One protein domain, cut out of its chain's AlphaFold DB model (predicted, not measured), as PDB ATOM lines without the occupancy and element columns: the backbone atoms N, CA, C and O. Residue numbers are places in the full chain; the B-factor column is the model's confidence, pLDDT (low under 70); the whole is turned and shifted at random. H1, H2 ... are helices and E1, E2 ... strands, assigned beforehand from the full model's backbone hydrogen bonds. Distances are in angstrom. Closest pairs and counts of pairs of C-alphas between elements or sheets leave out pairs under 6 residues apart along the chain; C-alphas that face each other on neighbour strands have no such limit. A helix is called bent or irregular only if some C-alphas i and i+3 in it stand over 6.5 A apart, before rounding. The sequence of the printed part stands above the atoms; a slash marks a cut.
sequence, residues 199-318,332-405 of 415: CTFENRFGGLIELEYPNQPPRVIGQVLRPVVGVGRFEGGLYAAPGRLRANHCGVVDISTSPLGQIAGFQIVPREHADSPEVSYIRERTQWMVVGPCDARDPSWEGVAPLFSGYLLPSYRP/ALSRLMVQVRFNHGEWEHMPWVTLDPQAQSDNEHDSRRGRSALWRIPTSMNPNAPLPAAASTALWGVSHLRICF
ATOM      1  N   CYS A 199     125.391  97.450 195.456       98.50
ATOM      2  CA  CYS A 199     124.021  97.449 195.967       98.50
ATOM      3  C   CYS A 199     123.825  96.175 196.786       98.50
ATOM      4  O   CYS A 199     123.834  95.076 196.218       98.50
ATOM      5  N   THR A 200     123.695  96.317 198.099       98.75
ATOM      6  CA  THR A 200     123.589  95.212 199.053       98.75
ATOM      7  C   THR A 200     122.140  95.046 199.493       98.75
ATOM      8  O   THR A 200     121.484  96.014 199.849       98.75
ATOM      9  N   PHE A 201     121.650  93.808 199.487       98.81
ATOM     10  CA  PHE A 201     120.315  93.420 199.926       98.81
ATOM     11  C   PHE A 201     120.454  92.517 201.146       98.81
ATOM     12  O   PHE A 201     121.053  91.441 201.051       98.81
ATOM     13  N   GLU A 202     119.865  92.904 202.269       98.69
ATOM     14  CA  GLU A 202     119.681  92.001 203.400       98.69
ATOM     15  C   GLU A 202     118.497  91.062 203.106       98.69
ATOM     16  O   GLU A 202     117.338  91.472 203.061       98.69
ATOM     17  N   ASN A 203     118.777  89.780 202.863       98.62
ATOM     18  CA  ASN A 203     117.822  88.809 202.321       98.62
ATOM     19  C   ASN A 203     116.864  88.253 203.386       98.62
ATOM     20  O   ASN A 203     116.850  87.062 203.698       98.62
ATOM     21  N   ARG A 204     116.037  89.132 203.944       98.19
ATOM     22  CA  ARG A 204     114.924  88.810 204.841       98.19
ATOM     23  C   ARG A 204     113.814  89.838 204.671       98.19
ATOM     24  O   ARG A 204     114.042  90.917 204.144       98.19
ATOM     25  N   PHE A 205     112.615  89.527 205.152       97.69
ATOM     26  CA  PHE A 205     111.544  90.522 205.208       97.69
ATOM     27  C   PHE A 205     111.966  91.741 206.049       97.69
ATOM     28  O   PHE A 205     112.470  91.575 207.166       97.69
ATOM     29  N   GLY A 206     111.774  92.943 205.503       98.19
ATOM     30  CA  GLY A 206     112.201  94.210 206.099       98.19
ATOM     31  C   GLY A 206     113.721  94.395 206.155       98.19
ATOM     32  O   GLY A 206     114.196  95.250 206.898       98.19
ATOM     33  N   GLY A 207     114.494  93.562 205.451       98.44
ATOM     34  CA  GLY A 207     115.936  93.748 205.326       98.44
ATOM     35  C   GLY A 207     116.253  94.960 204.456       98.44
ATOM     36  O   GLY A 207     115.549  95.209 203.476       98.44
ATOM     37  N   LEU A 208     117.279  95.726 204.818       98.50
ATOM     38  CA  LEU A 208     117.620  96.964 204.116       98.50
ATOM     39  C   LEU A 208     118.281  96.695 202.761       98.50
ATOM     40  O   LEU A 208     118.943  95.673 202.551       98.50
ATOM     41  N   ILE A 209     118.088  97.639 201.843       98.75
ATOM     42  CA  ILE A 209     118.788  97.716 200.564       98.75
ATOM     43  C   ILE A 209     119.665  98.960 200.602       98.75
ATOM     44  O   ILE A 209     119.149 100.058 200.806       98.75
ATOM     45  N   GLU A 210     120.969  98.796 200.408       98.69
ATOM     46  CA  GLU A 210     121.959  99.861 200.576       98.69
ATOM     47  C   GLU A 210     122.826 100.032 199.331       98.69
ATOM     48  O   GLU A 210     123.290  99.049 198.751       98.69
ATOM     49  N   LEU A 211     123.085 101.283 198.947       98.44
ATOM     50  CA  LEU A 211     124.084 101.647 197.949       98.44
ATOM     51  C   LEU A 211     125.357 102.146 198.621       98.44
ATOM     52  O   LEU A 211     125.321 103.028 199.479       98.44
ATOM     53  N   GLU A 212     126.493 101.631 198.171       98.25
ATOM     54  CA  GLU A 212     127.812 102.078 198.611       98.25
ATOM     55  C   GLU A 212     128.479 102.874 197.492       98.25
ATOM     56  O   GLU A 212     128.645 102.365 196.384       98.25
ATOM     57  N   TYR A 213     128.893 104.107 197.782       96.69
ATOM     58  CA  TYR A 213     129.659 104.961 196.874       96.69
ATOM     59  C   TYR A 213     131.093 105.145 197.394       96.69
ATOM     60  O   TYR A 213     131.318 105.077 198.607       96.69
ATOM     61  N   PRO A 214     132.085 105.401 196.519       93.62
ATOM     62  CA  PRO A 214     133.452 105.652 196.959       93.62
ATOM     63  C   PRO A 214     133.516 106.821 197.947       93.62
ATOM     64  O   PRO A 214     133.021 107.909 197.661       93.62
ATOM     65  N   ASN A 215     134.180 106.608 199.087       92.94
ATOM     66  CA  ASN A 215     134.413 107.625 200.121       92.94
ATOM     67  C   ASN A 215     133.136 108.244 200.726       92.94
ATOM     68  O   ASN A 215     133.179 109.365 201.228       92.94
ATOM     69  N   GLN A 216     132.010 107.528 200.693       94.88
ATOM     70  CA  GLN A 216     130.736 107.970 201.264       94.88
ATOM     71  C   GLN A 216     130.173 106.898 202.208       94.88
ATOM     72  O   GLN A 216     130.462 105.712 202.023       94.88
ATOM     73  N   PRO A 217     129.379 107.275 203.226       95.31
ATOM     74  CA  PRO A 217     128.632 106.294 204.004       95.31
ATOM     75  C   PRO A 217     127.614 105.560 203.108       95.31
ATOM     76  O   PRO A 217     127.079 106.176 202.180       95.31
ATOM     77  N   PRO A 218     127.313 104.275 203.381       95.94
ATOM     78  CA  PRO A 218     126.241 103.567 202.690       95.94
ATOM     79  C   PRO A 218     124.909 104.312 202.820       95.94
ATOM     80  O   PRO A 218     124.573 104.834 203.886       95.94
ATOM     81  N   ARG A 219     124.147 104.359 201.728       97.12
ATOM     82  CA  ARG A 219     122.818 104.970 201.670       97.12
ATOM     83  C   ARG A 219     121.765 103.882 201.590       97.12
ATOM     84  O   ARG A 219     121.763 103.109 200.636       97.12
ATOM     85  N   VAL A 220     120.852 103.848 202.554       98.06
ATOM     86  CA  VAL A 220     119.654 103.010 202.461       98.06
ATOM     87  C   VAL A 220     118.775 103.567 201.348       98.06
ATOM     88  O   VAL A 220     118.447 104.749 201.365       98.06
ATOM     89  N   ILE A 221     118.418 102.717 200.390       97.25
ATOM     90  CA  ILE A 221     117.532 103.073 199.281       97.25
ATOM     91  C   ILE A 221     116.164 102.414 199.371       97.25
ATOM     92  O   ILE A 221     115.254 102.883 198.710       97.25
ATOM     93  N   GLY A 222     115.995 101.356 200.169       98.00
ATOM     94  CA  GLY A 222     114.700 100.720 200.412       98.00
ATOM     95  C   GLY A 222     114.822  99.413 201.181       98.00
ATOM     96  O   GLY A 222     115.736  99.243 201.989       98.00
ATOM     97  N   GLN A 223     113.899  98.481 200.936       98.00
ATOM     98  CA  GLN A 223     113.799  97.242 201.704       98.00
ATOM     99  C   GLN A 223     113.357  96.023 200.885       98.00
ATOM    100  O   GLN A 223     112.662  96.115 199.868       98.00
ATOM    101  N   VAL A 224     113.720  94.847 201.388       98.56
ATOM    102  CA  VAL A 224     113.273  93.545 200.903       98.56
ATOM    103  C   VAL A 224     111.902  93.220 201.505       98.56
ATOM    104  O   VAL A 224     111.744  93.005 202.704       98.56
ATOM    105  N   LEU A 225     110.891  93.138 200.646       97.50
ATOM    106  CA  LEU A 225     109.503  92.802 200.987       97.50
ATOM    107  C   LEU A 225     109.226  91.300 200.899       97.50
ATOM    108  O   LEU A 225     108.245  90.803 201.448       97.50
ATOM    109  N   ARG A 226     110.078  90.562 200.189       97.44
ATOM    110  CA  ARG A 226     110.085  89.100 200.174       97.44
ATOM    111  C   ARG A 226     111.498  88.622 199.856       97.44
ATOM    112  O   ARG A 226     112.021  89.028 198.821       97.44
ATOM    113  N   PRO A 227     112.112  87.774 200.695       98.12
ATOM    114  CA  PRO A 227     113.432  87.236 200.406       98.12
ATOM    115  C   PRO A 227     113.376  86.178 199.303       98.12
ATOM    116  O   PRO A 227     112.371  85.481 199.138       98.12
ATOM    117  N   VAL A 228     114.495  86.007 198.605       98.31
ATOM    118  CA  VAL A 228     114.703  84.878 197.695       98.31
ATOM    119  C   VAL A 228     115.310  83.710 198.463       98.31
ATOM    120  O   VAL A 228     116.254  83.883 199.231       98.31
ATOM    121  N   VAL A 229     114.786  82.502 198.258       97.50
ATOM    122  CA  VAL A 229     115.349  81.278 198.864       97.50
ATOM    123  C   VAL A 229     115.466  80.111 197.884       97.50
ATOM    124  O   VAL A 229     116.023  79.079 198.245       97.50
ATOM    125  N   GLY A 230     114.993  80.254 196.644       97.56
ATOM    126  CA  GLY A 230     115.036  79.208 195.622       97.56
ATOM    127  C   GLY A 230     115.486  79.702 194.249       97.56
ATOM    128  O   GLY A 230     115.741  80.886 194.054       97.56
ATOM    129  N   VAL A 231     115.545  78.772 193.294       97.50
ATOM    130  CA  VAL A 231     115.862  79.007 191.875       97.50
ATOM    131  C   VAL A 231     114.773  78.458 190.948       97.50
ATOM    132  O   VAL A 231     114.041  77.532 191.310       97.50
ATOM    133  N   GLY A 232     114.626  79.060 189.766       95.69
ATOM    134  CA  GLY A 232     113.562  78.779 188.798       95.69
ATOM    135  C   GLY A 232     114.046  78.576 187.365       95.69
ATOM    136  O   GLY A 232     115.228  78.732 187.057       95.69
ATOM    137  N   ARG A 233     113.107  78.213 186.479       93.12
ATOM    138  CA  ARG A 233     113.350  78.010 185.042       93.12
ATOM    139  C   ARG A 233     113.307  79.348 184.310       93.12
ATOM    140  O   ARG A 233     112.239  79.824 183.939       93.12
ATOM    141  N   PHE A 234     114.473  79.937 184.093       90.19
ATOM    142  CA  PHE A 234     114.636  81.204 183.385       90.19
ATOM    143  C   PHE A 234     115.424  80.958 182.088       90.19
ATOM    144  O   PHE A 234     116.647  81.007 182.080       90.19
ATOM    145  N   GLU A 235     114.722  80.649 180.990       80.44
ATOM    146  CA  GLU A 235     115.306  80.015 179.785       80.44
ATOM    147  C   GLU A 235     116.480  80.749 179.134       80.44
ATOM    148  O   GLU A 235     117.449  80.129 178.720       80.44
ATOM    149  N   GLY A 236     116.461  82.075 179.066       75.06
ATOM    150  CA  GLY A 236     117.604  82.827 178.527       75.06
ATOM    151  C   GLY A 236     118.839  82.814 179.436       75.06
ATOM    152  O   GLY A 236     119.848  83.399 179.058       75.06
ATOM    153  N   GLY A 237     118.790  82.139 180.594       78.06
ATOM    154  CA  GLY A 237     119.956  81.813 181.420       78.06
ATOM    155  C   GLY A 237     121.024  81.010 180.670       78.06
ATOM    156  O   GLY A 237     122.190  81.079 181.044       78.06
ATOM    157  N   LEU A 238     120.672  80.374 179.542       85.12
ATOM    158  CA  LEU A 238     121.608  79.677 178.648       85.12
ATOM    159  C   LEU A 238     122.835  80.519 178.253       85.12
ATOM    160  O   LEU A 238     123.894  79.956 177.981       85.12
ATOM    161  N   TYR A 239     122.714  81.848 178.236       84.50
ATOM    162  CA  TYR A 239     123.783  82.761 177.820       84.50
ATOM    163  C   TYR A 239     124.387  83.574 178.979       84.50
ATOM    164  O   TYR A 239     125.143  84.511 178.734       84.50
ATOM    165  N   ALA A 240     124.074  83.242 180.238       88.88
ATOM    166  CA  ALA A 240     124.590  83.938 181.418       88.88
ATOM    167  C   ALA A 240     125.169  82.955 182.449       88.88
ATOM    168  O   ALA A 240     124.518  81.997 182.854       88.88
ATOM    169  N   ALA A 241     126.400  83.207 182.894       89.38
ATOM    170  CA  ALA A 241     127.077  82.386 183.900       89.38
ATOM    171  C   ALA A 241     126.588  82.689 185.333       89.38
ATOM    172  O   ALA A 241     125.919  83.705 185.544       89.38
ATOM    173  N   PRO A 242     126.963  81.873 186.341       92.00
ATOM    174  CA  PRO A 242     126.539  82.087 187.719       92.00
ATOM    175  C   PRO A 242     126.945  83.469 188.241       92.00
ATOM    176  O   PRO A 242     128.073  83.925 188.036       92.00
ATOM    177  N   GLY A 243     126.018  84.135 188.926       93.44
ATOM    178  CA  GLY A 243     126.219  85.471 189.484       93.44
ATOM    179  C   GLY A 243     126.270  86.574 188.427       93.44
ATOM    180  O   GLY A 243     126.818  87.641 188.695       93.44
ATOM    181  N   ARG A 244     125.742  86.340 187.221       92.88
ATOM    182  CA  ARG A 244     125.643  87.356 186.163       92.88
ATOM    183  C   ARG A 244     124.203  87.766 185.932       92.88
ATOM    184  O   ARG A 244     123.288  86.947 186.050       92.88
ATOM    185  N   LEU A 245     124.029  89.031 185.554       93.19
ATOM    186  CA  LEU A 245     122.766  89.490 185.003       93.19
ATOM    187  C   LEU A 245     122.523  88.770 183.687       93.19
ATOM    188  O   LEU A 245     123.352  88.818 182.778       93.19
ATOM    189  N   ARG A 246     121.364  88.144 183.586       92.25
ATOM    190  CA  ARG A 246     120.845  87.622 182.333       92.25
ATOM    191  C   ARG A 246     120.016  88.691 181.627       92.25
ATOM    192  O   ARG A 246     120.163  88.895 180.425       92.25
ATOM    193  N   ALA A 247     119.131  89.347 182.368       94.62
ATOM    194  CA  ALA A 247     118.226  90.346 181.831       94.62
ATOM    195  C   ALA A 247     117.951  91.438 182.861       94.62
ATOM    196  O   ALA A 247     117.919  91.180 184.064       94.62
ATOM    197  N   ASN A 248     117.711  92.644 182.365       96.62
ATOM    198  CA  ASN A 248     117.088  93.722 183.106       96.62
ATOM    199  C   ASN A 248     115.947  94.306 182.272       96.62
ATOM    200  O   ASN A 248     116.087  94.528 181.067       96.62
ATOM    201  N   HIS A 249     114.823  94.570 182.913       95.94
ATOM    202  CA  HIS A 249     113.720  95.337 182.355       95.94
ATOM    203  C   HIS A 249     113.009  96.091 183.476       95.94
ATOM    204  O   HIS A 249     113.246  95.826 184.652       95.94
ATOM    205  N   CYS A 250     112.058  96.958 183.138       96.56
ATOM    206  CA  CYS A 250     111.448  97.869 184.116       96.56
ATOM    207  C   CYS A 250     110.804  97.191 185.346       96.56
ATOM    208  O   CYS A 250     110.578  97.854 186.346       96.56
ATOM    209  N   GLY A 251     110.487  95.894 185.291       96.19
ATOM    210  CA  GLY A 251     109.992  95.121 186.440       96.19
ATOM    211  C   GLY A 251     110.880  93.977 186.953       96.19
ATOM    212  O   GLY A 251     110.447  93.270 187.848       96.19
ATOM    213  N   VAL A 252     112.061  93.699 186.399       95.62
ATOM    214  CA  VAL A 252     112.837  92.497 186.770       95.62
ATOM    215  C   VAL A 252     114.317  92.747 186.562       95.62
ATOM    216  O   VAL A 252     114.728  93.171 185.485       95.62
ATOM    217  N   VAL A 253     115.102  92.326 187.548       97.69
ATOM    218  CA  VAL A 253     116.517  91.993 187.398       97.69
ATOM    219  C   VAL A 253     116.655  90.471 187.493       97.69
ATOM    220  O   VAL A 253     116.347  89.897 188.533       97.69
ATOM    221  N   ASP A 254     117.072  89.807 186.414       96.44
ATOM    222  CA  ASP A 254     117.182  88.342 186.315       96.44
ATOM    223  C   ASP A 254     118.646  87.909 186.443       96.44
ATOM    224  O   ASP A 254     119.515  88.387 185.702       96.44
ATOM    225  N   ILE A 255     118.921  87.020 187.397       96.56
ATOM    226  CA  ILE A 255     120.266  86.627 187.813       96.56
ATOM    227  C   ILE A 255     120.423  85.121 187.633       96.56
ATOM    228  O   ILE A 255     119.674  84.325 188.203       96.56
ATOM    229  N   SER A 256     121.442  84.730 186.871       95.94
ATOM    230  CA  SER A 256     121.759  83.321 186.636       95.94
ATOM    231  C   SER A 256     122.493  82.707 187.831       95.94
ATOM    232  O   SER A 256     123.383  83.326 188.424       95.94
ATOM    233  N   THR A 257     122.153  81.465 188.163       96.12
ATOM    234  CA  THR A 257     122.917  80.602 189.083       96.12
ATOM    235  C   THR A 257     123.579  79.438 188.353       96.12
ATOM    236  O   THR A 257     124.369  78.710 188.954       96.12
ATOM    237  N   SER A 258     123.267  79.239 187.072       93.88
ATOM    238  CA  SER A 258     123.710  78.087 186.295       93.88
ATOM    239  C   SER A 258     124.927  78.401 185.423       93.88
ATOM    240  O   SER A 258     125.107  79.539 184.987       93.88
ATOM    241  N   PRO A 259     125.772  77.398 185.125       91.19
ATOM    242  CA  PRO A 259     126.785  77.513 184.081       91.19
ATOM    243  C   PRO A 259     126.183  77.907 182.727       91.19
ATOM    244  O   PRO A 259     124.998  77.682 182.472       91.19
ATOM    245  N   LEU A 260     127.021  78.431 181.830       88.50
ATOM    246  CA  LEU A 260     126.611  78.679 180.447       88.50
ATOM    247  C   LEU A 260     126.081  77.410 179.776       88.50
ATOM    248  O   LEU A 260     126.569  76.306 180.021       88.50
ATOM    249  N   GLY A 261     125.085  77.592 178.914       88.94
ATOM    250  CA  GLY A 261     124.358  76.510 178.258       88.94
ATOM    251  C   GLY A 261     123.370  75.782 179.169       88.94
ATOM    252  O   GLY A 261     122.775  74.799 178.740       88.94
ATOM    253  N   GLN A 262     123.177  76.244 180.407       91.81
ATOM    254  CA  GLN A 262     122.240  75.662 181.363       91.81
ATOM    255  C   GLN A 262     121.291  76.723 181.926       91.81
ATOM    256  O   GLN A 262     121.448  77.914 181.662       91.81
ATOM    257  N   ILE A 263     120.270  76.282 182.664       92.69
ATOM    258  CA  ILE A 263     119.203  77.152 183.157       92.69
ATOM    259  C   ILE A 263     119.010  76.932 184.651       92.69
ATOM    260  O   ILE A 263     118.632  75.853 185.096       92.69
ATOM    261  N   ALA A 264     119.205  77.992 185.412       95.31
ATOM    262  CA  ALA A 264     118.622  78.233 186.717       95.31
ATOM    263  C   ALA A 264     118.918  79.685 187.085       95.31
ATOM    264  O   ALA A 264     119.943  80.248 186.691       95.31
ATOM    265  N   GLY A 265     118.034  80.291 187.856       96.69
ATOM    266  CA  GLY A 265     118.241  81.650 188.321       96.69
ATOM    267  C   GLY A 265     117.175  82.080 189.300       96.69
ATOM    268  O   GLY A 265     116.332  81.280 189.709       96.69
ATOM    269  N   PHE A 266     117.202  83.352 189.645       97.75
ATOM    270  CA  PHE A 266     116.169  84.013 190.426       97.75
ATOM    271  C   PHE A 266     116.030  85.454 189.944       97.75
ATOM    272  O   PHE A 266     116.876  85.967 189.212       97.75
ATOM    273  N   GLN A 267     114.955  86.111 190.359       97.88
ATOM    274  CA  GLN A 267     114.658  87.474 189.935       97.88
ATOM    275  C   GLN A 267     114.491  88.407 191.134       97.88
ATOM    276  O   GLN A 267     113.983  88.000 192.177       97.88
ATOM    277  N   ILE A 268     114.895  89.664 190.973       98.50
ATOM    278  CA  ILE A 268     114.566  90.774 191.874       98.50
ATOM    279  C   ILE A 268     113.481  91.604 191.191       98.50
ATOM    280  O   ILE A 268     113.640  91.988 190.032       98.50
ATOM    281  N   VAL A 269     112.375  91.846 191.891       98.19
ATOM    282  CA  VAL A 269     111.128  92.375 191.325       98.19
ATOM    283  C   VAL A 269     110.613  93.522 192.198       98.19
ATOM    284  O   VAL A 269     110.561  93.358 193.419       98.19
ATOM    285  N   PRO A 270     110.227  94.677 191.631       97.00
ATOM    286  CA  PRO A 270     109.631  95.758 192.394       97.00
ATOM    287  C   PRO A 270     108.191  95.412 192.799       97.00
ATOM    288  O   PRO A 270     107.539  94.536 192.219       97.00
ATOM    289  N   ARG A 271     107.722  96.081 193.852       94.88
ATOM    290  CA  ARG A 271     106.480  95.773 194.567       94.88
ATOM    291  C   ARG A 271     105.254  95.652 193.650       94.88
ATOM    292  O   ARG A 271     104.572  94.634 193.736       94.88
ATOM    293  N   GLU A 272     104.986  96.623 192.778       92.00
ATOM    294  CA  GLU A 272     103.779  96.630 191.927       92.00
ATOM    295  C   GLU A 272     103.864  95.622 190.783       92.00
ATOM    296  O   GLU A 272     102.854  95.029 190.388       92.00
ATOM    297  N   HIS A 273     105.061  95.362 190.245       94.69
ATOM    298  CA  HIS A 273     105.180  94.292 189.264       94.69
ATOM    299  C   HIS A 273     104.845  92.940 189.890       94.69
ATOM    300  O   HIS A 273     104.110  92.172 189.277       94.69
ATOM    301  N   ALA A 274     105.301  92.680 191.118       94.81
ATOM    302  CA  ALA A 274     104.969  91.459 191.851       94.81
ATOM    303  C   ALA A 274     103.462  91.309 192.157       94.81
ATOM    304  O   ALA A 274     103.007  90.189 192.384       94.81
ATOM    305  N   ASP A 275     102.703  92.410 192.146       91.38
ATOM    306  CA  ASP A 275     101.242  92.449 192.324       91.38
ATOM    307  C   ASP A 275     100.451  92.423 191.005       91.38
ATOM    308  O   ASP A 275      99.220  92.345 191.008       91.38
ATOM    309  N   SER A 276     101.129  92.465 189.855       89.69
ATOM    310  CA  SER A 276     100.454  92.468 188.558       89.69
ATOM    311  C   SER A 276      99.730  91.134 188.299       89.69
ATOM    312  O   SER A 276     100.311  90.072 188.547       89.69
ATOM    313  N   PRO A 277      98.498  91.140 187.740       87.44
ATOM    314  CA  PRO A 277      97.685  89.930 187.601       87.44
ATOM    315  C   PRO A 277      98.371  88.773 186.865       87.44
ATOM    316  O   PRO A 277      98.161  87.614 187.213       87.44
ATOM    317  N   GLU A 278      99.203  89.067 185.861       85.81
ATOM    318  CA  GLU A 278      99.875  88.036 185.062       85.81
ATOM    319  C   GLU A 278     101.025  87.329 185.795       85.81
ATOM    320  O   GLU A 278     101.480  86.279 185.345       85.81
ATOM    321  N   VAL A 279     101.502  87.893 186.907       88.38
ATOM    322  CA  VAL A 279     102.665  87.393 187.655       88.38
ATOM    323  C   VAL A 279     102.396  87.264 189.155       88.38
ATOM    324  O   VAL A 279     103.326  87.230 189.957       88.38
ATOM    325  N   SER A 280     101.130  87.111 189.544       86.25
ATOM    326  CA  SER A 280     100.698  86.942 190.942       86.25
ATOM    327  C   SER A 280     101.446  85.828 191.695       86.25
ATOM    328  O   SER A 280     101.688  85.927 192.898       86.25
ATOM    329  N   TYR A 281     101.913  84.802 190.976       89.19
ATOM    330  CA  TYR A 281     102.725  83.714 191.520       89.19
ATOM    331  C   TYR A 281     104.050  84.172 192.158       89.19
ATOM    332  O   TYR A 281     104.626  83.425 192.952       89.19
ATOM    333  N   ILE A 282     104.562  85.365 191.827       93.38
ATOM    334  CA  ILE A 282     105.832  85.904 192.343       93.38
ATOM    335  C   ILE A 282     105.811  85.983 193.870       93.38
ATOM    336  O   ILE A 282     106.784  85.615 194.531       93.38
ATOM    337  N   ARG A 283     104.683  86.402 194.452       90.75
ATOM    338  CA  ARG A 283     104.540  86.531 195.909       90.75
ATOM    339  C   ARG A 283     104.361  85.206 196.633       90.75
ATOM    340  O   ARG A 283     104.562  85.144 197.843       90.75
ATOM    341  N   GLU A 284     104.014  84.149 195.915       90.19
ATOM    342  CA  GLU A 284     103.716  82.837 196.491       90.19
ATOM    343  C   GLU A 284     104.907  81.882 196.396       90.19
ATOM    344  O   GLU A 284     105.017  80.924 197.161       90.19
ATOM    345  N   ARG A 285     105.843  82.155 195.486       93.56
ATOM    346  CA  ARG A 285     106.967  81.272 195.170       93.56
ATOM    347  C   ARG A 285     108.303  81.825 195.673       93.56
ATOM    348  O   ARG A 285     108.364  82.925 196.215       93.56
ATOM    349  N   THR A 286     109.366  81.032 195.599       96.38
ATOM    350  CA  THR A 286     110.628  81.293 196.323       96.38
ATOM    351  C   THR A 286     111.775  81.785 195.443       96.38
ATOM    352  O   THR A 286     112.837  82.135 195.958       96.38
ATOM    353  N   GLN A 287     111.563  81.819 194.127       96.75
ATOM    354  CA  GLN A 287     112.543  82.190 193.101       96.75
ATOM    355  C   GLN A 287     112.586  83.698 192.823       96.75
ATOM    356  O   GLN A 287     113.229  84.141 191.871       96.75
ATOM    357  N   TRP A 288     111.875  84.479 193.633       97.88
ATOM    358  CA  TRP A 288     111.723  85.911 193.463       97.88
ATOM    359  C   TRP A 288     111.982  86.627 194.781       97.88
ATOM    360  O   TRP A 288     111.344  86.331 195.792       97.88
ATOM    361  N   MET A 289     112.897  87.589 194.744       98.69
ATOM    362  CA  MET A 289     112.996  88.635 195.747       98.69
ATOM    363  C   MET A 289     112.049  89.768 195.350       98.69
ATOM    364  O   MET A 289     112.106  90.243 194.217       98.69
ATOM    365  N   VAL A 290     111.209  90.222 196.277       98.38
ATOM    366  CA  VAL A 290     110.383  91.421 196.078       98.38
ATOM    367  C   VAL A 290     111.003  92.570 196.854       98.38
ATOM    368  O   VAL A 290     111.317  92.407 198.034       98.38
ATOM    369  N   VAL A 291     111.170  93.720 196.207       98.12
ATOM    370  CA  VAL A 291     111.785  94.926 196.776       98.12
ATOM    371  C   VAL A 291     110.864  96.131 196.637       98.12
ATOM    372  O   VAL A 291     109.973  96.153 195.786       98.12
ATOM    373  N   GLY A 292     111.070  97.137 197.474       96.19
ATOM    374  CA  GLY A 292     110.338  98.391 197.385       96.19
ATOM    375  C   GLY A 292     110.886  99.462 198.323       96.19
ATOM    376  O   GLY A 292     111.880  99.217 199.016       96.19
ATOM    377  N   PRO A 293     110.232 100.633 198.354       96.00
ATOM    378  CA  PRO A 293     110.653 101.766 199.173       96.00
ATOM    379  C   PRO A 293     110.639 101.459 200.674       96.00
ATOM    380  O   PRO A 293     109.953 100.537 201.134       96.00
ATOM    381  N   CYS A 294     111.400 102.246 201.440       94.06
ATOM    382  CA  CYS A 294     111.423 102.185 202.904       94.06
ATOM    383  C   CYS A 294     110.035 102.458 203.499       94.06
ATOM    384  O   CYS A 294     109.580 101.710 204.368       94.06
ATOM    385  N   ASP A 295     109.342 103.482 203.000       91.75
ATOM    386  CA  ASP A 295     107.946 103.747 203.333       91.75
ATOM    387  C   ASP A 295     107.015 103.040 202.341       91.75
ATOM    388  O   ASP A 295     107.096 103.227 201.131       91.75
ATOM    389  N   ALA A 296     106.074 102.240 202.842       87.44
ATOM    390  CA  ALA A 296     105.114 101.530 201.995       87.44
ATOM    391  C   ALA A 296     104.160 102.460 201.213       87.44
ATOM    392  O   ALA A 296     103.476 101.994 200.303       87.44
ATOM    393  N   ARG A 297     104.082 103.744 201.585       88.56
ATOM    394  CA  ARG A 297     103.279 104.777 200.912       88.56
ATOM    395  C   ARG A 297     104.010 105.423 199.739       88.56
ATOM    396  O   ARG A 297     103.362 106.075 198.919       88.56
ATOM    397  N   ASP A 298     105.327 105.264 199.679       91.69
ATOM    398  CA  ASP A 298     106.141 105.874 198.643       91.69
ATOM    399  C   ASP A 298     105.988 105.166 197.299       91.69
ATOM    400  O   ASP A 298     105.517 104.018 197.221       91.69
ATOM    401  N   PRO A 299     106.391 105.850 196.214       91.56
ATOM    402  CA  PRO A 299     106.283 105.280 194.898       91.56
ATOM    403  C   PRO A 299     107.026 103.955 194.715       91.56
ATOM    404  O   PRO A 299     108.124 103.750 195.234       91.56
ATOM    405  N   SER A 300     106.433 103.046 193.940       92.31
ATOM    406  CA  SER A 300     107.112 101.806 193.555       92.31
ATOM    407  C   SER A 300     108.120 102.036 192.425       92.31
ATOM    408  O   SER A 300     108.015 102.985 191.644       92.31
ATOM    409  N   TRP A 301     109.114 101.148 192.355       94.44
ATOM    410  CA  TRP A 301     110.345 101.337 191.589       94.44
ATOM    411  C   TRP A 301     110.312 100.802 190.153       94.44
ATOM    412  O   TRP A 301     111.360 100.623 189.533       94.44
ATOM    413  N   GLU A 302     109.147 100.507 189.591       95.44
ATOM    414  CA  GLU A 302     109.069 100.032 188.213       95.44
ATOM    415  C   GLU A 302     109.631 101.072 187.235       95.44
ATOM    416  O   GLU A 302     109.127 102.188 187.133       95.44
ATOM    417  N   GLY A 303     110.668 100.692 186.485       95.62
ATOM    418  CA  GLY A 303     111.372 101.595 185.571       95.62
ATOM    419  C   GLY A 303     112.222 102.661 186.273       95.62
ATOM    420  O   GLY A 303     112.644 103.616 185.624       95.62
ATOM    421  N   VAL A 304     112.481 102.511 187.575       95.75
ATOM    422  CA  VAL A 304     113.215 103.479 188.399       95.75
ATOM    423  C   VAL A 304     114.658 103.025 188.613       95.75
ATOM    424  O   VAL A 304     114.968 101.838 188.766       95.75
ATOM    425  N   ALA A 305     115.563 103.997 188.596       96.62
ATOM    426  CA  ALA A 305     116.965 103.801 188.913       96.62
ATOM    427  C   ALA A 305     117.189 103.422 190.397       96.62
ATOM    428  O   ALA A 305     116.417 103.825 191.258       96.62
ATOM    429  N   PRO A 306     118.264 102.688 190.729       95.81
ATOM    430  CA  PRO A 306     119.257 102.137 189.808       95.81
ATOM    431  C   PRO A 306     118.921 100.725 189.309       95.81
ATOM    432  O   PRO A 306     119.532 100.243 188.357       95.81
ATOM    433  N   LEU A 307     117.972 100.030 189.945       96.94
ATOM    434  CA  LEU A 307     117.741  98.608 189.680       96.94
ATOM    435  C   LEU A 307     117.005  98.374 188.358       96.94
ATOM    436  O   LEU A 307     117.396  97.508 187.578       96.94
ATOM    437  N   PHE A 308     115.983  99.177 188.070       97.62
ATOM    438  CA  PHE A 308     115.065  98.944 186.956       97.62
ATOM    439  C   PHE A 308     115.214  99.965 185.822       97.62
ATOM    440  O   PHE A 308     114.421  99.960 184.881       97.62
ATOM    441  N   SER A 309     116.240 100.821 185.880       97.00
ATOM    442  CA  SER A 309     116.631 101.736 184.803       97.00
ATOM    443  C   SER A 309     118.074 102.214 184.960       97.00
ATOM    444  O   SER A 309     118.518 102.447 186.076       97.00
ATOM    445  N   GLY A 310     118.799 102.377 183.849       95.06
ATOM    446  CA  GLY A 310     119.975 103.254 183.762       95.06
ATOM    447  C   GLY A 310     121.305 102.810 184.393       95.06
ATOM    448  O   GLY A 310     122.226 103.622 184.354       95.06
ATOM    449  N   TYR A 311     121.423 101.611 184.987       95.38
ATOM    450  CA  TYR A 311     122.684 101.169 185.632       95.38
ATOM    451  C   TYR A 311     123.077  99.710 185.386       95.38
ATOM    452  O   TYR A 311     124.259  99.379 185.461       95.38
ATOM    453  N   LEU A 312     122.114  98.804 185.173       94.88
ATOM    454  CA  LEU A 312     122.419  97.374 185.093       94.88
ATOM    455  C   LEU A 312     122.422  96.893 183.646       94.88
ATOM    456  O   LEU A 312     121.421  97.029 182.938       94.88
ATOM    457  N   LEU A 313     123.535  96.273 183.255       89.62
ATOM    458  CA  LEU A 313     123.741  95.671 181.945       89.62
ATOM    459  C   LEU A 313     124.104  94.184 182.090       89.62
ATOM    460  O   LEU A 313     124.952  93.842 182.923       89.62
ATOM    461  N   PRO A 314     123.538  93.295 181.258       84.56
ATOM    462  CA  PRO A 314     124.075  91.956 181.068       84.56
ATOM    463  C   PRO A 314     125.456  92.048 180.406       84.56
ATOM    464  O   PRO A 314     125.573  92.327 179.218       84.56
ATOM    465  N   SER A 315     126.527  91.857 181.177       75.50
ATOM    466  CA  SER A 315     127.899  91.914 180.664       75.50
ATOM    467  C   SER A 315     128.735  90.797 181.269       75.50
ATOM    468  O   SER A 315     129.114  90.843 182.444       75.50
ATOM    469  N   TYR A 316     128.994  89.763 180.469       72.19
ATOM    470  CA  TYR A 316     129.917  88.695 180.820       72.19
ATOM    471  C   TYR A 316     130.371  87.913 179.591       72.19
ATOM    472  O   TYR A 316     129.532  87.462 178.811       72.19
ATOM    473  N   ARG A 317     131.679  87.657 179.478       74.12
ATOM    474  CA  ARG A 317     132.215  86.628 178.584       74.12
ATOM    475  C   ARG A 317     133.169  85.720 179.365       74.12
ATOM    476  O   ARG A 317     133.999  86.228 180.126       74.12
ATOM    477  N   PRO A 318     133.071  84.385 179.233       72.62
ATOM    478  CA  PRO A 318     133.940  83.449 179.957       72.62
ATOM    479  C   PRO A 318     135.425  83.702 179.752       72.62
ATOM    480  O   PRO A 318     136.221  83.495 180.664       72.62
ATOM    481  N   ALA A 332     137.612  92.652 182.940       87.25
ATOM    482  CA  ALA A 332     137.269  92.155 184.266       87.25
ATOM    483  C   ALA A 332     136.536  93.222 185.096       87.25
ATOM    484  O   ALA A 332     135.532  92.908 185.738       87.25
ATOM    485  N   LEU A 333     137.012  94.469 185.045       89.69
ATOM    486  CA  LEU A 333     136.454  95.615 185.766       89.69
ATOM    487  C   LEU A 333     135.142  96.125 185.162       89.69
ATOM    488  O   LEU A 333     134.326  96.688 185.882       89.69
ATOM    489  N   SER A 334     134.888  95.894 183.876       88.75
ATOM    490  CA  SER A 334     133.653  96.311 183.207       88.75
ATOM    491  C   SER A 334     132.462  95.368 183.433       88.75
ATOM    492  O   SER A 334     131.395  95.543 182.838       88.75
ATOM    493  N   ARG A 335     132.634  94.306 184.228       86.69
ATOM    494  CA  ARG A 335     131.590  93.303 184.474       86.69
ATOM    495  C   ARG A 335     130.736  93.687 185.668       86.69
ATOM    496  O   ARG A 335     131.248  94.034 186.727       86.69
ATOM    497  N   LEU A 336     129.436  93.453 185.533       90.75
ATOM    498  CA  LEU A 336     128.544  93.359 186.679       90.75
ATOM    499  C   LEU A 336     128.615  91.941 187.259       90.75
ATOM    500  O   LEU A 336     128.658  90.944 186.525       90.75
ATOM    501  N   MET A 337     128.643  91.828 188.583       92.69
ATOM    502  CA  MET A 337     128.658  90.540 189.281       92.69
ATOM    503  C   MET A 337     127.710  90.556 190.471       92.69
ATOM    504  O   MET A 337     127.579  91.572 191.137       92.69
ATOM    505  N   VAL A 338     127.103  89.415 190.780       96.38
ATOM    506  CA  VAL A 338     126.336  89.205 192.006       96.38
ATOM    507  C   VAL A 338     127.098  88.256 192.919       96.38
ATOM    508  O   VAL A 338     127.485  87.154 192.521       96.38
ATOM    509  N   GLN A 339     127.316  88.703 194.148       97.50
ATOM    510  CA  GLN A 339     127.911  87.938 195.238       97.50
ATOM    511  C   GLN A 339     126.875  87.691 196.328       97.50
ATOM    512  O   GLN A 339     125.845  88.365 196.395       97.50
ATOM    513  N   VAL A 340     127.155  86.722 197.192       98.38
ATOM    514  CA  VAL A 340     126.268  86.347 198.294       98.38
ATOM    515  C   VAL A 340     127.050  86.186 199.592       98.38
ATOM    516  O   VAL A 340     128.261  85.974 199.570       98.38
ATOM    517  N   ARG A 341     126.346  86.267 200.721       97.94
ATOM    518  CA  ARG A 341     126.828  85.796 202.027       97.94
ATOM    519  C   ARG A 341     125.907  84.717 202.542       97.94
ATOM    520  O   ARG A 341     124.711  84.977 202.719       97.94
ATOM    521  N   PHE A 342     126.448  83.559 202.889       96.50
ATOM    522  CA  PHE A 342     125.692  82.563 203.638       96.50
ATOM    523  C   PHE A 342     125.817  82.801 205.144       96.50
ATOM    524  O   PHE A 342     126.923  82.958 205.652       96.50
ATOM    525  N   ASN A 343     124.688  82.808 205.859       94.00
ATOM    526  CA  ASN A 343     124.619  82.901 207.324       94.00
ATOM    527  C   ASN A 343     125.499  84.020 207.920       94.00
ATOM    528  O   ASN A 343     126.209  83.793 208.896       94.00
ATOM    529  N   HIS A 344     125.474  85.214 207.316       93.25
ATOM    530  CA  HIS A 344     126.275  86.383 207.709       93.25
ATOM    531  C   HIS A 344     127.803  86.185 207.651       93.25
ATOM    532  O   HIS A 344     128.540  86.943 208.275       93.25
ATOM    533  N   GLY A 345     128.284  85.186 206.903       95.62
ATOM    534  CA  GLY A 345     129.707  84.946 206.676       95.62
ATOM    535  C   GLY A 345     130.347  85.902 205.662       95.62
ATOM    536  O   GLY A 345     129.839  86.987 205.376       95.62
ATOM    537  N   GLU A 346     131.473  85.469 205.099       97.06
ATOM    538  CA  GLU A 346     132.217  86.228 204.092       97.06
ATOM    539  C   GLU A 346     131.474  86.342 202.759       97.06
ATOM    540  O   GLU A 346     130.621  85.521 202.415       97.06
ATOM    541  N   TRP A 347     131.820  87.380 201.993       97.69
ATOM    542  CA  TRP A 347     131.348  87.507 200.618       97.69
ATOM    543  C   TRP A 347     131.961  86.417 199.744       97.69
ATOM    544  O   TRP A 347     133.178  86.286 199.648       97.69
ATOM    545  N   GLU A 348     131.105  85.678 199.055       96.38
ATOM    546  CA  GLU A 348     131.479  84.583 198.170       96.38
ATOM    547  C   GLU A 348     130.759  84.711 196.818       96.38
ATOM    548  O   GLU A 348     129.820  85.498 196.642       96.38
ATOM    549  N   HIS A 349     131.246  83.983 195.812       93.94
ATOM    550  CA  HIS A 349     130.588  83.930 194.508       93.94
ATOM    551  C   HIS A 349     129.207  83.269 194.621       93.94
ATOM    552  O   HIS A 349     128.962  82.459 195.514       93.94
ATOM    553  N   MET A 350     128.310  83.598 193.688       95.62
ATOM    554  CA  MET A 350     127.019  82.919 193.564       95.62
ATOM    555  C   MET A 350     127.221  81.392 193.466       95.62
ATOM    556  O   MET A 350     128.064  80.964 192.669       95.62
ATOM    557  N   PRO A 351     126.475  80.564 194.227       95.50
ATOM    558  CA  PRO A 351     126.543  79.112 194.107       95.50
ATOM    559  C   PRO A 351     126.162  78.651 192.700       95.50
ATOM    560  O   PRO A 351     125.301  79.236 192.039       95.50
ATOM    561  N   TRP A 352     126.797  77.574 192.253       95.56
ATOM    562  CA  TRP A 352     126.552  76.980 190.947       95.56
ATOM    563  C   TRP A 352     125.425  75.964 191.070       95.56
ATOM    564  O   TRP A 352     125.638  74.835 191.509       95.56
ATOM    565  N   VAL A 353     124.223  76.377 190.683       96.94
ATOM    566  CA  VAL A 353     123.005  75.567 190.754       96.94
ATOM    567  C   VAL A 353     122.369  75.522 189.379       96.94
ATOM    568  O   VAL A 353     122.250  76.557 188.731       96.94
ATOM    569  N   THR A 354     121.947  74.341 188.938       96.38
ATOM    570  CA  THR A 354     121.300  74.137 187.639       96.38
ATOM    571  C   THR A 354     120.073  73.237 187.749       96.38
ATOM    572  O   THR A 354     120.030  72.326 188.581       96.38
ATOM    573  N   LEU A 355     119.080  73.489 186.900       95.94
ATOM    574  CA  LEU A 355     117.934  72.615 186.685       95.94
ATOM    575  C   LEU A 355     118.260  71.691 185.506       95.94
ATOM    576  O   LEU A 355     118.401  72.156 184.376       95.94
ATOM    577  N   ASP A 356     118.407  70.394 185.775       94.31
ATOM    578  CA  ASP A 356     118.967  69.442 184.812       94.31
ATOM    579  C   ASP A 356     117.991  68.279 184.536       94.31
ATOM    580  O   ASP A 356     117.753  67.456 185.423       94.31
ATOM    581  N   PRO A 357     117.420  68.167 183.322       92.00
ATOM    582  CA  PRO A 357     116.544  67.051 182.959       92.00
ATOM    583  C   PRO A 357     117.279  65.725 182.741       92.00
ATOM    584  O   PRO A 357     116.626  64.688 182.649       92.00
ATOM    585  N   GLN A 358     118.608  65.742 182.627       92.56
ATOM    586  CA  GLN A 358     119.442  64.557 182.418       92.56
ATOM    587  C   GLN A 358     120.070  64.041 183.719       92.56
ATOM    588  O   GLN A 358     120.605  62.931 183.742       92.56
ATOM    589  N   ALA A 359     120.004  64.813 184.807       91.75
ATOM    590  CA  ALA A 359     120.520  64.388 186.100       91.75
ATOM    591  C   ALA A 359     119.711  63.200 186.651       91.75
ATOM    592  O   ALA A 359     118.490  63.262 186.784       91.75
ATOM    593  N   GLN A 360     120.408  62.114 186.994       88.25
ATOM    594  CA  GLN A 360     119.792  60.897 187.538       88.25
ATOM    595  C   GLN A 360     119.439  61.029 189.024       88.25
ATOM    596  O   GLN A 360     118.494  60.401 189.499       88.25
ATOM    597  N   SER A 361     120.198  61.840 189.759       89.56
ATOM    598  CA  SER A 361     120.013  62.087 191.184       89.56
ATOM    599  C   SER A 361     120.461  63.495 191.553       89.56
ATOM    600  O   SER A 361     121.238  64.131 190.839       89.56
ATOM    601  N   ASP A 362     119.951  63.970 192.683       89.75
ATOM    602  CA  ASP A 362     120.379  65.215 193.307       89.75
ATOM    603  C   ASP A 362     121.756  65.018 193.978       89.75
ATOM    604  O   ASP A 362     121.966  64.026 194.678       89.75
ATOM    605  N   ASN A 363     122.696  65.941 193.746       92.56
ATOM    606  CA  ASN A 363     124.043  65.951 194.335       92.56
ATOM    607  C   ASN A 363     124.270  67.118 195.325       92.56
ATOM    608  O   ASN A 363     125.387  67.635 195.451       92.56
ATOM    609  N   GLU A 364     123.221  67.563 196.022       92.62
ATOM    610  CA  GLU A 364     123.245  68.679 196.979       92.62
ATOM    611  C   GLU A 364     124.385  68.576 198.006       92.62
ATOM    612  O   GLU A 364     125.118  69.545 198.229       92.62
ATOM    613  N   HIS A 365     124.549  67.404 198.629       90.88
ATOM    614  CA  HIS A 365     125.521  67.210 199.706       90.88
ATOM    615  C   HIS A 365     126.965  67.325 199.199       90.88
ATOM    616  O   HIS A 365     127.757  68.093 199.752       90.88
ATOM    617  N   ASP A 366     127.277  66.643 198.096       91.38
ATOM    618  CA  ASP A 366     128.615  66.612 197.495       91.38
ATOM    619  C   ASP A 366     129.030  67.983 196.945       91.38
ATOM    620  O   ASP A 366     130.187  68.394 197.040       91.38
ATOM    621  N   SER A 367     128.067  68.726 196.394       90.31
ATOM    622  CA  SER A 367     128.285  70.074 195.860       90.31
ATOM    623  C   SER A 367     128.321  71.167 196.932       90.31
ATOM    624  O   SER A 367     128.608  72.326 196.610       90.31
ATOM    625  N   ARG A 368     128.004  70.825 198.191       93.69
ATOM    626  CA  ARG A 368     127.735  71.775 199.282       93.69
ATOM    627  C   ARG A 368     126.758  72.862 198.839       93.69
ATOM    628  O   ARG A 368     127.013  74.051 199.033       93.69
ATOM    629  N   ARG A 369     125.649  72.444 198.220       92.81
ATOM    630  CA  ARG A 369     124.594  73.337 197.715       92.81
ATOM    631  C   ARG A 369     125.117  74.328 196.668       92.81
ATOM    632  O   ARG A 369     124.798  75.513 196.696       92.81
ATOM    633  N   GLY A 370     125.981  73.852 195.773       94.56
ATOM    634  CA  GLY A 370     126.557  74.658 194.694       94.56
ATOM    635  C   GLY A 370     127.782  75.492 195.085       94.56
ATOM    636  O   GLY A 370     128.320  76.208 194.243       94.56
ATOM    637  N   ARG A 371     128.227  75.448 196.349       93.81
ATOM    638  CA  ARG A 371     129.320  76.302 196.851       93.81
ATOM    639  C   ARG A 371     130.716  75.754 196.555       93.81
ATOM    640  O   ARG A 371     131.660  76.534 196.505       93.81
ATOM    641  N   SER A 372     130.867  74.438 196.374       91.94
ATOM    642  CA  SER A 372     132.164  73.809 196.057       91.94
ATOM    643  C   SER A 372     132.212  73.101 194.703       91.94
ATOM    644  O   SER A 372     133.297  72.866 194.182       91.94
ATOM    645  N   ALA A 373     131.061  72.746 194.134       93.94
ATOM    646  CA  ALA A 373     130.933  72.158 192.803       93.94
ATOM    647  C   ALA A 373     129.538  72.459 192.235       93.94
ATOM    648  O   ALA A 373     128.681  72.968 192.951       93.94
ATOM    649  N   LEU A 374     129.284  72.115 190.969       95.94
ATOM    650  CA  LEU A 374     127.960  72.271 190.359       95.94
ATOM    651  C   LEU A 374     126.915  71.373 191.046       95.94
ATOM    652  O   LEU A 374     127.025  70.144 191.006       95.94
ATOM    653  N   TRP A 375     125.879  71.994 191.605       97.44
ATOM    654  CA  TRP A 375     124.675  71.324 192.083       97.44
ATOM    655  C   TRP A 375     123.669  71.167 190.943       97.44
ATOM    656  O   TRP A 375     123.170  72.154 190.402       97.44
ATOM    657  N   ARG A 376     123.375  69.921 190.572       96.88
ATOM    658  CA  ARG A 376     122.369  69.552 189.578       96.88
ATOM    659  C   ARG A 376     121.100  69.109 190.284       96.88
ATOM    660  O   ARG A 376     121.119  68.132 191.028       96.88
ATOM    661  N   ILE A 377     120.008  69.810 190.016       96.81
ATOM    662  CA  ILE A 377     118.687  69.479 190.540       96.81
ATOM    663  C   ILE A 377     117.895  68.784 189.421       96.81
ATOM    664  O   ILE A 377     117.538  69.452 188.443       96.81
ATOM    665  N   PRO A 378     117.592  67.475 189.544       95.25
ATOM    666  CA  PRO A 378     116.810  66.747 188.550       95.25
ATOM    667  C   PRO A 378     115.421  67.359 188.363       95.25
ATOM    668  O   PRO A 378     114.635  67.449 189.310       95.25
ATOM    669  N   THR A 379     115.086  67.787 187.146       94.12
ATOM    670  CA  THR A 379     113.748  68.329 186.868       94.12
ATOM    671  C   THR A 379     113.383  68.332 185.390       94.12
ATOM    672  O   THR A 379     114.233  68.388 184.513       94.12
ATOM    673  N   SER A 380     112.083  68.325 185.096       90.81
ATOM    674  CA  SER A 380     111.600  68.569 183.738       90.81
ATOM    675  C   SER A 380     111.860  70.019 183.318       90.81
ATOM    676  O   SER A 380     111.696  70.935 184.124       90.81
ATOM    677  N   MET A 381     112.169  70.230 182.036       88.25
ATOM    678  CA  MET A 381     112.200  71.565 181.419       88.25
ATOM    679  C   MET A 381     110.816  72.054 180.979       88.25
ATOM    680  O   MET A 381     110.689  73.182 180.519       88.25
ATOM    681  N   ASN A 382     109.763  71.245 181.148       88.50
ATOM    682  CA  ASN A 382     108.394  71.689 180.911       88.50
ATOM    683  C   ASN A 382     108.052  72.847 181.875       88.50
ATOM    684  O   ASN A 382     108.062  72.632 183.093       88.50
ATOM    685  N   PRO A 383     107.706  74.049 181.376       83.00
ATOM    686  CA  PRO A 383     107.406  75.202 182.226       83.00
ATOM    687  C   PRO A 383     106.189  74.972 183.135       83.00
ATOM    688  O   PRO A 383     106.112  75.561 184.211       83.00
ATOM    689  N   ASN A 384     105.284  74.069 182.744       86.12
ATOM    690  CA  ASN A 384     104.084  73.722 183.505       86.12
ATOM    691  C   ASN A 384     104.325  72.625 184.552       86.12
ATOM    692  O   ASN A 384     103.458  72.374 185.388       86.12
ATOM    693  N   ALA A 385     105.479  71.950 184.521       90.19
ATOM    694  CA  ALA A 385     105.814  70.980 185.553       90.19
ATOM    695  C   ALA A 385     106.146  71.711 186.866       90.19
ATOM    696  O   ALA A 385     106.830  72.739 186.836       90.19
ATOM    697  N   PRO A 386     105.736  71.197 188.036       90.44
ATOM    698  CA  PRO A 386     106.153  71.778 189.305       90.44
ATOM    699  C   PRO A 386     107.683  71.757 189.438       90.44
ATOM    700  O   PRO A 386     108.373  70.906 188.865       90.44
ATOM    701  N   LEU A 387     108.230  72.728 190.169       92.06
ATOM    702  CA  LEU A 387     109.638  72.704 190.557       92.06
ATOM    703  C   LEU A 387     109.832  71.707 191.712       92.06
ATOM    704  O   LEU A 387     108.971  71.628 192.592       92.06
ATOM    705  N   PRO A 388     110.940  70.950 191.736       93.69
ATOM    706  CA  PRO A 388     111.259  70.072 192.856       93.69
ATOM    707  C   PRO A 388     111.541  70.890 194.124       93.69
ATOM    708  O   PRO A 388     111.978  72.040 194.054       93.69
ATOM    709  N   ALA A 389     111.337  70.286 195.298       94.06
ATOM    710  CA  ALA A 389     111.527  70.957 196.588       94.06
ATOM    711  C   ALA A 389     112.947  71.535 196.772       94.06
ATOM    712  O   ALA A 389     113.102  72.633 197.314       94.06
ATOM    713  N   ALA A 390     113.965  70.839 196.251       95.88
ATOM    714  CA  ALA A 390     115.351  71.302 196.233       95.88
ATOM    715  C   ALA A 390     115.502  72.655 195.513       95.88
ATOM    716  O   ALA A 390     116.136  73.568 196.036       95.88
ATOM    717  N   ALA A 391     114.836  72.848 194.367       96.50
ATOM    718  CA  ALA A 391     114.876  74.119 193.644       96.50
ATOM    719  C   ALA A 391     114.241  75.250 194.463       96.50
ATOM    720  O   ALA A 391     114.765  76.360 194.497       96.50
ATOM    721  N   SER A 392     113.153  74.971 195.183       96.31
ATOM    722  CA  SER A 392     112.466  75.969 196.009       96.31
ATOM    723  C   SER A 392     113.270  76.435 197.222       96.31
ATOM    724  O   SER A 392     112.943  77.480 197.781       96.31
ATOM    725  N   THR A 393     114.301  75.694 197.618       96.44
ATOM    726  CA  THR A 393     115.140  76.005 198.780       96.44
ATOM    727  C   THR A 393     116.605  76.197 198.420       96.44
ATOM    728  O   THR A 393     117.398  76.433 199.320       96.44
ATOM    729  N   ALA A 394     116.985  76.157 197.138       97.31
ATOM    730  CA  ALA A 394     118.375  76.124 196.678       97.31
ATOM    731  C   ALA A 394     119.277  77.263 197.197       97.31
ATOM    732  O   ALA A 394     120.479  77.067 197.349       97.31
ATOM    733  N   LEU A 395     118.706  78.425 197.523       97.50
ATOM    734  CA  LEU A 395     119.415  79.587 198.074       97.50
ATOM    735  C   LEU A 395     119.157  79.789 199.576       97.50
ATOM    736  O   LEU A 395     119.499  80.824 200.144       97.50
ATOM    737  N   TRP A 396     118.564  78.806 200.252       96.25
ATOM    738  CA  TRP A 396     118.385  78.825 201.701       96.25
ATOM    739  C   TRP A 396     119.713  79.084 202.424       96.25
ATOM    740  O   TRP A 396     120.728  78.455 202.121       96.25
ATOM    741  N   GLY A 397     119.699  79.982 203.406       95.44
ATOM    742  CA  GLY A 397     120.890  80.402 204.144       95.44
ATOM    743  C   GLY A 397     121.646  81.570 203.505       95.44
ATOM    744  O   GLY A 397     122.516  82.131 204.165       95.44
ATOM    745  N   VAL A 398     121.311  81.991 202.277       98.06
ATOM    746  CA  VAL A 398     121.772  83.283 201.750       98.06
ATOM    747  C   VAL A 398     121.173  84.389 202.613       98.06
ATOM    748  O   VAL A 398     119.973  84.639 202.586       98.06
ATOM    749  N   SER A 399     122.028  85.039 203.393       98.50
ATOM    750  CA  SER A 399     121.678  86.144 204.289       98.50
ATOM    751  C   SER A 399     121.735  87.499 203.591       98.50
ATOM    752  O   SER A 399     120.984  88.395 203.948       98.50
ATOM    753  N   HIS A 400     122.622  87.647 202.603       98.69
ATOM    754  CA  HIS A 400     122.788  88.878 201.839       98.69
ATOM    755  C   HIS A 400     123.096  88.566 200.381       98.69
ATOM    756  O   HIS A 400     123.790  87.588 200.086       98.69
ATOM    757  N   LEU A 401     122.634  89.440 199.494       98.50
ATOM    758  CA  LEU A 401     123.068  89.510 198.106       98.50
ATOM    759  C   LEU A 401     123.735  90.859 197.874       98.50
ATOM    760  O   LEU A 401     123.367  91.844 198.505       98.50
ATOM    761  N   ARG A 402     124.692  90.919 196.954       97.69
ATOM    762  CA  ARG A 402     125.316  92.174 196.549       97.69
ATOM    763  C   ARG A 402     125.550  92.204 195.059       97.69
ATOM    764  O   ARG A 402     126.237  91.333 194.531       97.69
ATOM    765  N   ILE A 403     125.007  93.220 194.402       97.81
ATOM    766  CA  ILE A 403     125.372  93.580 193.036       97.81
ATOM    767  C   ILE A 403     126.641  94.426 193.119       97.81
ATOM    768  O   ILE A 403     126.636  95.493 193.724       97.81
ATOM    769  N   CYS A 404     127.719  93.946 192.516       96.44
ATOM    770  CA  CYS A 404     128.954  94.680 192.287       96.44
ATOM    771  C   CYS A 404     128.864  95.341 190.914       96.44
ATOM    772  O   CYS A 404     128.772  94.647 189.894       96.44
ATOM    773  N   PHE A 405     128.862  96.668 190.900       95.00
ATOM    774  CA  PHE A 405     128.775  97.437 189.668       95.00
ATOM    775  C   PHE A 405     130.127  97.479 188.942       95.00
ATOM    776  O   PHE A 405     131.176  97.364 189.583       95.00
TER     777      PHE A 405
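Overview. This is residues 199 to 318 and 332 to 405 of the 415 residues of an uncharacterized protein of candidate division WS1 bacterium (UniProt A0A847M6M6). What shape do these atoms make? One nine-stranded sheet curls like part of a barrel and folds back on itself, its edge strands E4 and E8 coming near each other at their first residues. The small strand pair E9 and E10 sits with H4 towards one end of the longest axis, and residues 276 to 281 stick out. What is it made of? The 194 printed residues hold four named helices and eleven named strands, in the order E1 E2 E3 H1 E4 E5 E6 H2 H3 E7 E8 E9 E10 H4 E11; the class is mixed, with under half of the residues in named elements. The large sheet is mixed, in the order E4 E5 E6 E7 E3 E2 E1 E11 E8; the whole is compact, with a radius of gyration of the C-alphas of 15.9 A and spans of 48 by 39 by 29 A.

Arrangement. Which strands follow as hairpins? E1, residues 199 to 202, E2, 207 to 212, and E3, 219 to 226, form a meander, each strand the antiparallel neighbour of the one before; N 200 and O 210 are 2.8 A apart, N 209 and O 222 2.9 A. E4, residues 245 to 249, E5, 252 to 256, and E6, 265 to 270, form another; N 254 and O 247 are 2.9 A apart, N 253 and O 268 2.9 A. How does the sheet go on? E6, H2, residues 271 to 275, H3, 277 to 283, and E7, 288 to 292, form a strand-helix-strand unit, two parallel neighbour strands with helices between, its crossover right-handed; N 269 and O 289 are 2.8 A apart. E7 is antiparallel to E3, N 225 and O 290 2.7 A apart; E11, residues 398 to 404, is antiparallel to E1, N 201 and O 401 2.8 A apart, and to E8, 337 to 342, N 339 and O 402 2.9 A apart. In this folded sheet, bent back into two leaves, E4 E5 E6 E7 E3 face E1 E11 E8, with E2 as the hinge. Where are the helices? H1, residues 235 to 239, is on the sheet over E5 at a height of 8.1 A; H3 only grazes it with residues 281 to 283, and touches H2 only at the corner, the closest C-alphas being those of Ala 274 and Ile 282, 5.6 A apart. H4, residues 389 to 393, is not on it; its Ala 391 and Ile 377 of E10, residues 375 to 378, have C-alphas 6.8 A apart, and E10 is parallel to E9, 353 to 356, N 354 and O 375 2.9 A apart. In H2 and H4 every O i to N i+4 pair is within hydrogen-bond range; in H1 0 of 1 and in H3 0 of 3 are, against 2 of 2 and 2 of 4 O i to N i+3 pairs.

Along the chain. Where do the first and last elements lie? E1 begins at C-alpha 199, (124.021, 97.449, 195.967), and E11 ends at C-alpha 404, (128.954, 94.680, 192.287). Which are long? E3 spans 20.4 A, E6 17.0 A and E8 16.7 A; H3 spans 11.3 A and is irregular, C-alphas 278 and 281 being 8.3 A apart.

Size, cuts and confidence. Is anything missing? Residues 319 to 331, in the link from E7 to E8, are not printed, and C-alphas 318 and 332 are 10.3 A apart. Of the links printed whole, E9 to E10 is long, with 18 residues. How far and how sure? The two C-alphas farthest apart, of Asn 215 and Gln 360, are 50.6 A apart; the printed part has a mean pLDDT of 93.7, and no printed residue is under 70.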